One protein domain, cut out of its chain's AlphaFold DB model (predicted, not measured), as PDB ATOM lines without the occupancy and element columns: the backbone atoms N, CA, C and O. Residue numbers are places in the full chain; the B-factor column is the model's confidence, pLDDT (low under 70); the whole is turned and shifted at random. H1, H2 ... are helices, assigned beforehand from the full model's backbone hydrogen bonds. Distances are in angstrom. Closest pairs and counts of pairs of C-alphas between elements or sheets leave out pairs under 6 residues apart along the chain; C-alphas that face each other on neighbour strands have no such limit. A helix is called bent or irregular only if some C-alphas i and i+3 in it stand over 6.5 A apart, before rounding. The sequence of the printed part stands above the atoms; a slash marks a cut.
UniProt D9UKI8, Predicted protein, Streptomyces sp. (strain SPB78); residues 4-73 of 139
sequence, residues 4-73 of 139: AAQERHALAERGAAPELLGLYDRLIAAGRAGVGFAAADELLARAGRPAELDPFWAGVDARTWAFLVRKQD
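Overview. This is residues 4 to 73 of the 139 residues of the protein "Predicted protein" of Streptomyces sp. (strain SPB78) (UniProt D9UKI8). Three helices, H1, H2 and H3, stand side by side in a row with H2 in the middle, each running opposite ways to the one before. H5 crosses one end of H2 and H3, and the short H4 lies over one face of the row. You have 70 residues here with five named helices, H1 to H5 in chain order, and no named strand: all helix. The whole is compact, with a radius of gyration of the C-alphas of 11.1 A, and rounded, spanning 29 by 25 by 20 A.

Along the chain. Find C-alpha 4 at (-7.209, 2.975, -15.482); from there H1 runs to residue 13, 14.4 A. H2, residues 18 to 32, is the longest at 20.9 A. H3 holds residues 37 to 46, 14.2 A. H4, residues 51 to 57, 9.1 A, is irregular: C-alphas 52 and 55 are 7.1 A apart. H5, residues 62 to 71, 14.6 A, ends at C-alpha 71, (-8.186, 1.656, -23.805).

Arrangement. Helix packing is part aligned, part crossed. Start at the hub, H2. It forms helical hairpins with H1, at a shallow tilt of 10 degrees, closest C-alphas Arg 8 and Leu 21, 6.9 A, and with H3, at 16 degrees, closest Leu 27 and Ala 40, 6.2 A. H5 is about perpendicular to both: it touches H3, closest C-alphas Phe 37 and Ala 62, 5.1 A, and only just touches residues 28 to 32 of H2, with 3 pairs within 8 A, closest Gly 31 and Val 69, 5.0 A. H4 only just touches H1, with 3 pairs within 8 A, closest Glu 7 and Phe 56, 7.5 A. H2 and H4 are near each other; H1 and H3 are apart. In H1, H2 and H3 each O i to N i+4 pair is within hydrogen-bond range; in H5 5 of 6, in H4 1 of 3, beside 3 of 4 O i to N i+3 pairs.

Size, cuts and confidence. The C-alphas farthest apart are those of Gly 15 and Arg 63, 29.2 A. The printed part has no cut, its four links are tight, and no printed residue is under 70 in pLDDT.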
ATOM      1  N   ALA A   4      -7.229   1.831 -16.395       94.00
ATOM      2  CA  ALA A   4      -7.209   2.975 -15.482       94.00
ATOM      3  C   ALA A   4      -7.286   2.553 -14.004       94.00
ATOM      4  O   ALA A   4      -6.628   3.129 -13.142       94.00
ATOM      5  N   ALA A   5      -8.080   1.524 -13.693       92.56
ATOM      6  CA  ALA A   5      -8.189   1.012 -12.331       92.56
ATOM      7  C   ALA A   5      -6.917   0.268 -11.881       92.56
ATOM      8  O   ALA A   5      -6.538   0.380 -10.717       92.56
ATOM      9  N   GLN A   6      -6.249  -0.455 -12.788       90.19
ATOM     10  CA  GLN A   6      -4.984  -1.144 -12.502       90.19
ATOM     11  C   GLN A   6      -3.855  -0.153 -12.213       90.19
ATOM     12  O   GLN A   6      -3.199  -0.249 -11.183       90.19
ATOM     13  N   GLU A   7      -3.666   0.843 -13.074       92.50
ATOM     14  CA  GLU A   7      -2.641   1.876 -12.885       92.50
ATOM     15  C   GLU A   7      -2.883   2.685 -11.600       92.50
ATOM     16  O   GLU A   7      -1.954   2.930 -10.831       92.50
ATOM     17  N   ARG A   8      -4.145   3.028 -11.300       94.25
ATOM     18  CA  ARG A   8      -4.498   3.680 -10.033       94.25
ATOM     19  C   ARG A   8      -4.183   2.808  -8.814       94.25
ATOM     20  O   ARG A   8      -3.712   3.328  -7.805       94.25
ATOM     21  N   HIS A   9      -4.457   1.504  -8.886       91.94
ATOM     22  CA  HIS A   9      -4.090   0.550  -7.836       91.94
ATOM     23  C   HIS A   9      -2.572   0.491  -7.660       91.94
ATOM     24  O   HIS A   9      -2.088   0.651  -6.546       91.94
ATOM     25  N   ALA A  10      -1.823   0.377  -8.755       92.12
ATOM     26  CA  ALA A  10      -0.369   0.353  -8.736       92.12
ATOM     27  C   ALA A  10       0.241   1.616  -8.104       92.12
ATOM     28  O   ALA A  10       1.211   1.525  -7.355       92.12
ATOM     29  N   LEU A  11      -0.324   2.797  -8.376       93.69
ATOM     30  CA  LEU A  11       0.077   4.038  -7.707       93.69
ATOM     31  C   LEU A  11      -0.165   3.960  -6.194       93.69
ATOM     32  O   LEU A  11       0.718   4.316  -5.417       93.69
ATOM     33  N   ALA A  12      -1.330   3.469  -5.773       93.56
ATOM     34  CA  ALA A  12      -1.661   3.331  -4.357       93.56
ATOM     35  C   ALA A  12      -0.735   2.336  -3.630       93.56
ATOM     36  O   ALA A  12      -0.225   2.667  -2.563       93.56
ATOM     37  N   GLU A  13      -0.447   1.174  -4.224       91.69
ATOM     38  CA  GLU A  13       0.483   0.176  -3.663       91.69
ATOM     39  C   GLU A  13       1.918   0.710  -3.546       91.69
ATOM     40  O   GLU A  13       2.664   0.344  -2.641       91.69
ATOM     41  N   ARG A  14       2.303   1.644  -4.424       90.88
ATOM     42  CA  ARG A  14       3.586   2.363  -4.352       90.88
ATOM     43  C   ARG A  14       3.605   3.482  -3.307       90.88
ATOM     44  O   ARG A  14       4.612   4.176  -3.191       90.88
ATOM     45  N   GLY A  15       2.517   3.680  -2.563       92.44
ATOM     46  CA  GLY A  15       2.413   4.713  -1.535       92.44
ATOM     47  C   GLY A  15       2.149   6.117  -2.082       92.44
ATOM     48  O   GLY A  15       2.500   7.094  -1.423       92.44
ATOM     49  N   ALA A  16       1.546   6.239  -3.272       95.12
ATOM     50  CA  ALA A  16       1.145   7.533  -3.822       95.12
ATOM     51  C   ALA A  16       0.271   8.324  -2.836       95.12
ATOM     52  O   ALA A  16      -0.734   7.819  -2.329       95.12
ATOM     53  N   ALA A  17       0.622   9.593  -2.625       95.88
ATOM     54  CA  ALA A  17      -0.170  10.495  -1.799       95.88
ATOM     55  C   ALA A  17      -1.580  10.713  -2.399       95.88
ATOM     56  O   ALA A  17      -1.745  10.651  -3.627       95.88
ATOM     57  N   PRO A  18      -2.609  11.002  -1.577       96.62
ATOM     58  CA  PRO A  18      -3.973  11.241  -2.056       96.62
ATOM     59  C   PRO A  18      -4.070  12.300  -3.160       96.62
ATOM     60  O   PRO A  18      -4.880  12.172  -4.080       96.62
ATOM     61  N   GLU A  19      -3.220  13.323  -3.116       96.25
ATOM     62  CA  GLU A  19      -3.146  14.397  -4.106       96.25
ATOM     63  C   GLU A  19      -2.720  13.872  -5.481       96.25
ATOM     64  O   GLU A  19      -3.273  14.292  -6.504       96.25
ATOM     65  N   LEU A  20      -1.776  12.926  -5.506       96.31
ATOM     66  CA  LEU A  20      -1.295  12.280  -6.723       96.31
ATOM     67  C   LEU A  20      -2.366  11.366  -7.320       96.31
ATOM     68  O   LEU A  20      -2.615  11.414  -8.524       96.31
ATOM     69  N   LEU A  21      -3.046  10.583  -6.477       97.44
ATOM     70  CA  LEU A  21      -4.185   9.769  -6.905       97.44
ATOM     71  C   LEU A  21      -5.304  10.651  -7.476       97.44
ATOM     72  O   LEU A  21      -5.861  10.339  -8.525       97.44
ATOM     73  N   GLY A  22      -5.573  11.800  -6.851       97.81
ATOM     74  CA  GLY A  22      -6.526  12.785  -7.360       97.81
ATOM     75  C   GLY A  22      -6.091  13.435  -8.679       97.81
ATOM     76  O   GLY A  22      -6.933  13.726  -9.526       97.81
ATOM     77  N   LEU A  23      -4.789  13.666  -8.887       97.31
ATOM     78  CA  LEU A  23      -4.256  14.115 -10.177       97.31
ATOM     79  C   LEU A  23      -4.450  13.050 -11.258       97.31
ATOM     80  O   LEU A  23      -4.943  13.377 -12.336       97.31
ATOM     81  N   TYR A  24      -4.123  11.795 -10.955       97.00
ATOM     82  CA  TYR A  24      -4.353  10.668 -11.853       97.00
ATOM     83  C   TYR A  24      -5.837  10.553 -12.238       97.00
ATOM     84  O   TYR A  24      -6.171  10.510 -13.421       97.00
ATOM     85  N   ASP A  25      -6.741  10.624 -11.255       97.38
ATOM     86  CA  ASP A  25      -8.189  10.572 -11.480       97.38
ATOM     87  C   ASP A  25      -8.667  11.707 -12.413       97.38
ATOM     88  O   ASP A  25      -9.507  11.485 -13.291       97.38
ATOM     89  N   ARG A  26      -8.088  12.915 -12.295       97.25
ATOM     90  CA  ARG A  26      -8.368  14.037 -13.213       97.25
ATOM     91  C   ARG A  26      -7.855  13.794 -14.631       97.25
ATOM     92  O   ARG A  26      -8.547  14.169 -15.574       97.25
ATOM     93  N   LEU A  27      -6.684  13.180 -14.801       96.19
ATOM     94  CA  LEU A  27      -6.153  12.837 -16.127       96.19
ATOM     95  C   LEU A  27      -7.051  11.812 -16.825       96.19
ATOM     96  O   LEU A  27      -7.431  12.008 -17.977       96.19
ATOM     97  N   ILE A  28      -7.480  10.774 -16.107       96.69
ATOM     98  CA  ILE A  28      -8.428   9.787 -16.638       96.69
ATOM     99  C   ILE A  28      -9.764  10.445 -16.997       96.69
ATOM    100  O   ILE A  28     -10.303  10.189 -18.077       96.69
ATOM    101  N   ALA A  29     -10.287  11.330 -16.143       97.25
ATOM    102  CA  ALA A  29     -11.505  12.085 -16.432       97.25
ATOM    103  C   ALA A  29     -11.364  12.979 -17.677       97.25
ATOM    104  O   ALA A  29     -12.281  13.026 -18.496       97.25
ATOM    105  N   ALA A  30     -10.213  13.632 -17.864       96.25
ATOM    106  CA  ALA A  30      -9.914  14.404 -19.069       96.25
ATOM    107  C   ALA A  30      -9.939  13.509 -20.320       96.25
ATOM    108  O   ALA A  30     -10.577  13.859 -21.314       96.25
ATOM    109  N   GLY A  31      -9.341  12.316 -20.242       95.81
ATOM    110  CA  GLY A  31      -9.427  11.303 -21.293       95.81
ATOM    111  C   GLY A  31     -10.872  10.932 -21.644       95.81
ATOM    112  O   GLY A  31     -11.253  10.987 -22.811       95.81
ATOM    113  N   ARG A  32     -11.714  10.653 -20.637       96.19
ATOM    114  CA  ARG A  32     -13.146  10.328 -20.834       96.19
ATOM    115  C   ARG A  32     -13.919  11.460 -21.501       96.19
ATOM    116  O   ARG A  32     -14.803  11.206 -22.311       96.19
ATOM    117  N   ALA A  33     -13.583  12.701 -21.161       96.81
ATOM    118  CA  ALA A  33     -14.189  13.893 -21.740       96.81
ATOM    119  C   ALA A  33     -13.670  14.218 -23.156       96.81
ATOM    120  O   ALA A  33     -14.074  15.227 -23.731       96.81
ATOM    121  N   GLY A  34     -12.780  13.397 -23.726       95.25
ATOM    122  CA  GLY A  34     -12.210  13.623 -25.056       95.25
ATOM    123  C   GLY A  34     -11.236  14.800 -25.106       95.25
ATOM    124  O   GLY A  34     -10.994  15.357 -26.176       95.25
ATOM    125  N   VAL A  35     -10.683  15.200 -23.959       95.88
ATOM    126  CA  VAL A  35      -9.716  16.295 -23.879       95.88
ATOM    127  C   VAL A  35      -8.434  15.898 -24.616       95.88
ATOM    128  O   VAL A  35      -7.930  14.780 -24.490       95.88
ATOM    129  N   GLY A  36      -7.907  16.824 -25.417       95.81
ATOM    130  CA  GLY A  36      -6.663  16.625 -26.154       95.81
ATOM    131  C   GLY A  36      -5.428  16.608 -25.250       95.81
ATOM    132  O   GLY A  36      -5.427  17.179 -24.159       95.81
ATOM    133  N   PHE A  37      -4.343  16.007 -25.745       97.31
ATOM    134  CA  PHE A  37      -3.098  15.832 -24.991       97.31
ATOM    135  C   PHE A  37      -2.522  17.136 -24.427       97.31
ATOM    136  O   PHE A  37      -2.086  17.141 -23.287       97.31
ATOM    137  N   ALA A  38      -2.571  18.248 -25.170       97.06
ATOM    138  CA  ALA A  38      -2.031  19.528 -24.698       97.06
ATOM    139  C   ALA A  38      -2.657  19.981 -23.366       97.06
ATOM    140  O   ALA A  38      -1.951  20.368 -22.444       97.06
ATOM    141  N   ALA A  39      -3.978  19.856 -23.225       96.44
ATOM    142  CA  ALA A  39      -4.666  20.216 -21.989       96.44
ATOM    143  C   ALA A  39      -4.403  19.208 -20.855       96.44
ATOM    144  O   ALA A  39      -4.339  19.603 -19.692       96.44
ATOM    145  N   ALA A  40      -4.211  17.923 -21.170       95.56
ATOM    146  CA  ALA A  40      -3.774  16.932 -20.185       95.56
ATOM    147  C   ALA A  40      -2.332  17.195 -19.704       95.56
ATOM    148  O   ALA A  40      -2.060  17.125 -18.506       95.56
ATOM    149  N   ASP A  41      -1.425  17.572 -20.608       95.69
ATOM    150  CA  ASP A  41      -0.050  17.954 -20.277       95.69
ATOM    151  C   ASP A  41      -0.005  19.238 -19.435       95.69
ATOM    152  O   ASP A  41       0.762  19.327 -18.479       95.69
ATOM    153  N   GLU A  42      -0.897  20.200 -19.690       96.12
ATOM    154  CA  GLU A  42      -1.058  21.369 -18.821       96.12
ATOM    155  C   GLU A  42      -1.495  21.001 -17.394       96.12
ATOM    156  O   GLU A  42      -1.044  21.639 -16.440       96.12
ATOM    157  N   LEU A  43      -2.344  19.979 -17.207       95.31
ATOM    158  CA  LEU A  43      -2.710  19.500 -15.866       95.31
ATOM    159  C   LEU A  43      -1.488  18.952 -15.118       95.31
ATOM    160  O   LEU A  43      -1.312  19.261 -13.939       95.31
ATOM    161  N   LEU A  44      -0.637  18.182 -15.804       94.06
ATOM    162  CA  LEU A  44       0.628  17.685 -15.255       94.06
ATOM    163  C   LEU A  44       1.593  18.835 -14.943       94.06
ATOM    164  O   LEU A  44       2.179  18.871 -13.862       94.06
ATOM    165  N   ALA A  45       1.727  19.798 -15.858       94.94
ATOM    166  CA  ALA A  45       2.599  20.956 -15.691       94.94
ATOM    167  C   ALA A  45       2.198  21.814 -14.482       94.94
ATOM    168  O   ALA A  45       3.054  22.168 -13.674       94.94
ATOM    169  N   ARG A  46       0.899  22.095 -14.300       96.06
ATOM    170  CA  ARG A  46       0.388  22.850 -13.136       96.06
ATOM    171  C   ARG A  46       0.593  22.119 -11.812       96.06
ATOM    172  O   ARG A  46       0.711  22.769 -10.780       96.06
ATOM    173  N   ALA A  47       0.643  20.790 -11.840       94.88
ATOM    174  CA  ALA A  47       0.959  19.970 -10.676       94.88
ATOM    175  C   ALA A  47       2.472  19.812 -10.431       94.88
ATOM    176  O   ALA A  47       2.860  19.086  -9.523       94.88
ATOM    177  N   GLY A  48       3.327  20.459 -11.233       95.00
ATOM    178  CA  GLY A  48       4.781  20.379 -11.091       95.00
ATOM    179  C   GLY A  48       5.405  19.095 -11.640       95.00
ATOM    180  O   GLY A  48       6.558  18.830 -11.327       95.00
ATOM    181  N   ARG A  49       4.675  18.322 -12.461       93.25
ATOM    182  CA  ARG A  49       5.120  17.049 -13.063       93.25
ATOM    183  C   ARG A  49       5.694  16.070 -12.017       93.25
ATOM    184  O   ARG A  49       6.892  15.805 -12.030       93.25
ATOM    185  N   PRO A  50       4.856  15.548 -11.104       94.56
ATOM    186  CA  PRO A  50       5.319  14.646 -10.053       94.56
ATOM    187  C   PRO A  50       5.945  13.381 -10.655       94.56
ATOM    188  O   PRO A  50       5.289  12.667 -11.419       94.56
ATOM    189  N   ALA A  51       7.205  13.113 -10.305       92.50
ATOM    190  CA  ALA A  51       8.009  12.017 -10.857       92.50
ATOM    191  C   ALA A  51       7.417  10.630 -10.546       92.50
ATOM    192  O   ALA A  51       7.658   9.651 -11.245       92.50
ATOM    193  N   GLU A  52       6.586  10.531  -9.515       92.25
ATOM    194  CA  GLU A  52       5.868   9.317  -9.142       92.25
ATOM    195  C   GLU A  52       4.888   8.838 -10.232       92.25
ATOM    196  O   GLU A  52       4.534   7.657 -10.258       92.25
ATOM    197  N   LEU A  53       4.463   9.720 -11.149       90.69
ATOM    198  CA  LEU A  53       3.651   9.356 -12.318       90.69
ATOM    199  C   LEU A  53       4.475   8.842 -13.504       90.69
ATOM    200  O   LEU A  53       3.903   8.205 -14.391       90.69
ATOM    201  N   ASP A  54       5.791   9.062 -13.526       90.50
ATOM    202  CA  ASP A  54       6.663   8.700 -14.648       90.50
ATOM    203  C   ASP A  54       6.527   7.241 -15.116       90.50
ATOM    204  O   ASP A  54       6.490   7.027 -16.328       90.50
ATOM    205  N   PRO A  55       6.357   6.224 -14.243       86.19
ATOM    206  CA  PRO A  55       6.173   4.840 -14.686       86.19
ATOM    207  C   PRO A  55       5.000   4.624 -15.654       86.19
ATOM    208  O   PRO A  55       5.001   3.642 -16.396       86.19
ATOM    209  N   PHE A  56       4.008   5.518 -15.643       85.00
ATOM    210  CA  PHE A  56       2.815   5.451 -16.491       85.00
ATOM    211  C   PHE A  56       2.767   6.571 -17.535       85.00
ATOM    212  O   PHE A  56       2.164   6.398 -18.594       85.00
ATOM    213  N   TRP A  57       3.395   7.713 -17.240       86.25
ATOM    214  CA  TRP A  57       3.229   8.953 -18.002       86.25
ATOM    215  C   TRP A  57       4.506   9.468 -18.671       86.25
ATOM    216  O   TRP A  57       4.418  10.341 -19.540       86.25
ATOM    217  N   ALA A  58       5.684   8.940 -18.329       88.69
ATOM    218  CA  ALA A  58       6.926   9.359 -18.965       88.69
ATOM    219  C   ALA A  58       6.895   9.037 -20.465       88.69
ATOM    220  O   ALA A  58       6.637   7.907 -20.881       88.69
ATOM    221  N   GLY A  59       7.163  10.049 -21.289       88.19
ATOM    222  CA  GLY A  59       7.171   9.904 -22.745       88.19
ATOM    223  C   GLY A  59       5.787   9.762 -23.385       88.19
ATOM    224  O   GLY A  59       5.715   9.476 -24.579       88.19
ATOM    225  N   VAL A  60       4.694   9.977 -22.641       93.62
ATOM    226  CA  VAL A  60       3.365  10.088 -23.251       93.62
ATOM    227  C   VAL A  60       3.335  11.336 -24.125       93.62
ATOM    228  O   VAL A  60       3.506  12.452 -23.648       93.62
ATOM    229  N   ASP A  61       3.110  11.128 -25.417       96.00
ATOM    230  CA  ASP A  61       2.886  12.162 -26.420       96.00
ATOM    231  C   ASP A  61       1.418  12.165 -26.885       96.00
ATOM    232  O   ASP A  61       0.590  11.372 -26.428       96.00
ATOM    233  N   ALA A  62       1.073  13.030 -27.843       96.88
ATOM    234  CA  ALA A  62      -0.295  13.124 -28.356       96.88
ATOM    235  C   ALA A  62      -0.815  11.807 -28.963       96.88
ATOM    236  O   ALA A  62      -1.998  11.479 -28.829       96.88
ATOM    237  N   ARG A  63       0.062  11.035 -29.614       96.50
ATOM    238  CA  ARG A  63      -0.285   9.741 -30.212       96.50
ATOM    239  C   ARG A  63      -0.565   8.698 -29.133       96.50
ATOM    240  O   ARG A  63      -1.557   7.972 -29.220       96.50
ATOM    241  N   THR A  64       0.306   8.622 -28.136       95.06
ATOM    242  CA  THR A  64       0.200   7.698 -27.009       95.06
ATOM    243  C   THR A  64      -1.023   8.039 -26.177       95.06
ATOM    244  O   THR A  64      -1.822   7.149 -25.910       95.06
ATOM    245  N   TRP A  65      -1.265   9.320 -25.890       95.88
ATOM    246  CA  TRP A  65      -2.489   9.803 -25.252       95.88
ATOM    247  C   TRP A  65      -3.748   9.305 -25.967       95.88
ATOM    248  O   TRP A  65      -4.596   8.664 -25.353       95.88
ATOM    249  N   ALA A  66      -3.845   9.507 -27.285       95.88
ATOM    250  CA  ALA A  66      -4.995   9.045 -28.064       95.88
ATOM    251  C   ALA A  66      -5.176   7.514 -28.020       95.88
ATOM    252  O   ALA A  66      -6.287   7.000 -28.158       95.88
ATOM    253  N   PHE A  67      -4.099   6.745 -27.842       94.25
ATOM    254  CA  PHE A  67      -4.192   5.311 -27.583       94.25
ATOM    255  C   PHE A  67      -4.660   5.003 -26.156       94.25
ATOM    256  O   PHE A  67      -5.599   4.223 -26.003       94.25
ATOM    257  N   LEU A  68      -4.061   5.627 -25.139       93.75
ATOM    258  CA  LEU A  68      -4.405   5.430 -23.730       93.75
ATOM    259  C   LEU A  68      -5.885   5.729 -23.475       93.75
ATOM    260  O   LEU A  68      -6.588   4.866 -22.955       93.75
ATOM    261  N   VAL A  69      -6.384   6.869 -23.960       95.88
ATOM    262  CA  VAL A  69      -7.794   7.271 -23.831       95.88
ATOM    263  C   VAL A  69      -8.754   6.227 -24.404       95.88
ATOM    264  O   VAL A  69      -9.800   5.963 -23.821       95.88
ATOM    265  N   ARG A  70      -8.402   5.575 -25.519       93.69
ATOM    266  CA  ARG A  70      -9.258   4.538 -26.121       93.69
ATOM    267  C   ARG A  70      -9.326   3.257 -25.295       93.69
ATOM    268  O   ARG A  70     -10.341   2.571 -25.352       93.69
ATOM    269  N   LYS A  71      -8.258   2.912 -24.570       93.69
ATOM    270  CA  LYS A  71      -8.186   1.656 -23.805       93.69
ATOM    271  C   LYS A  71      -8.470   1.811 -22.312       93.69
ATOM    272  O   LYS A  71      -8.724   0.806 -21.663       93.69
ATOM    273  N   GLN A  72      -8.412   3.020 -21.755       94.12
ATOM    274  CA  GLN A  72      -8.360   3.237 -20.302       94.12
ATOM    275  C   GLN A  72      -9.537   2.620 -19.526       94.12
ATOM    276  O   GLN A  72      -9.344   2.148 -18.408       94.12
ATOM    277  N   ASP A  73     -10.725   2.566 -20.136       94.81
ATOM    278  CA  ASP A  73     -11.947   2.003 -19.547       94.81
ATOM    279  C   ASP A  73     -12.390   0.695 -20.218       94.81
ATOM    280  O   ASP A  73     -13.479   0.191 -19.950       94.81
TER     281      ASP A  73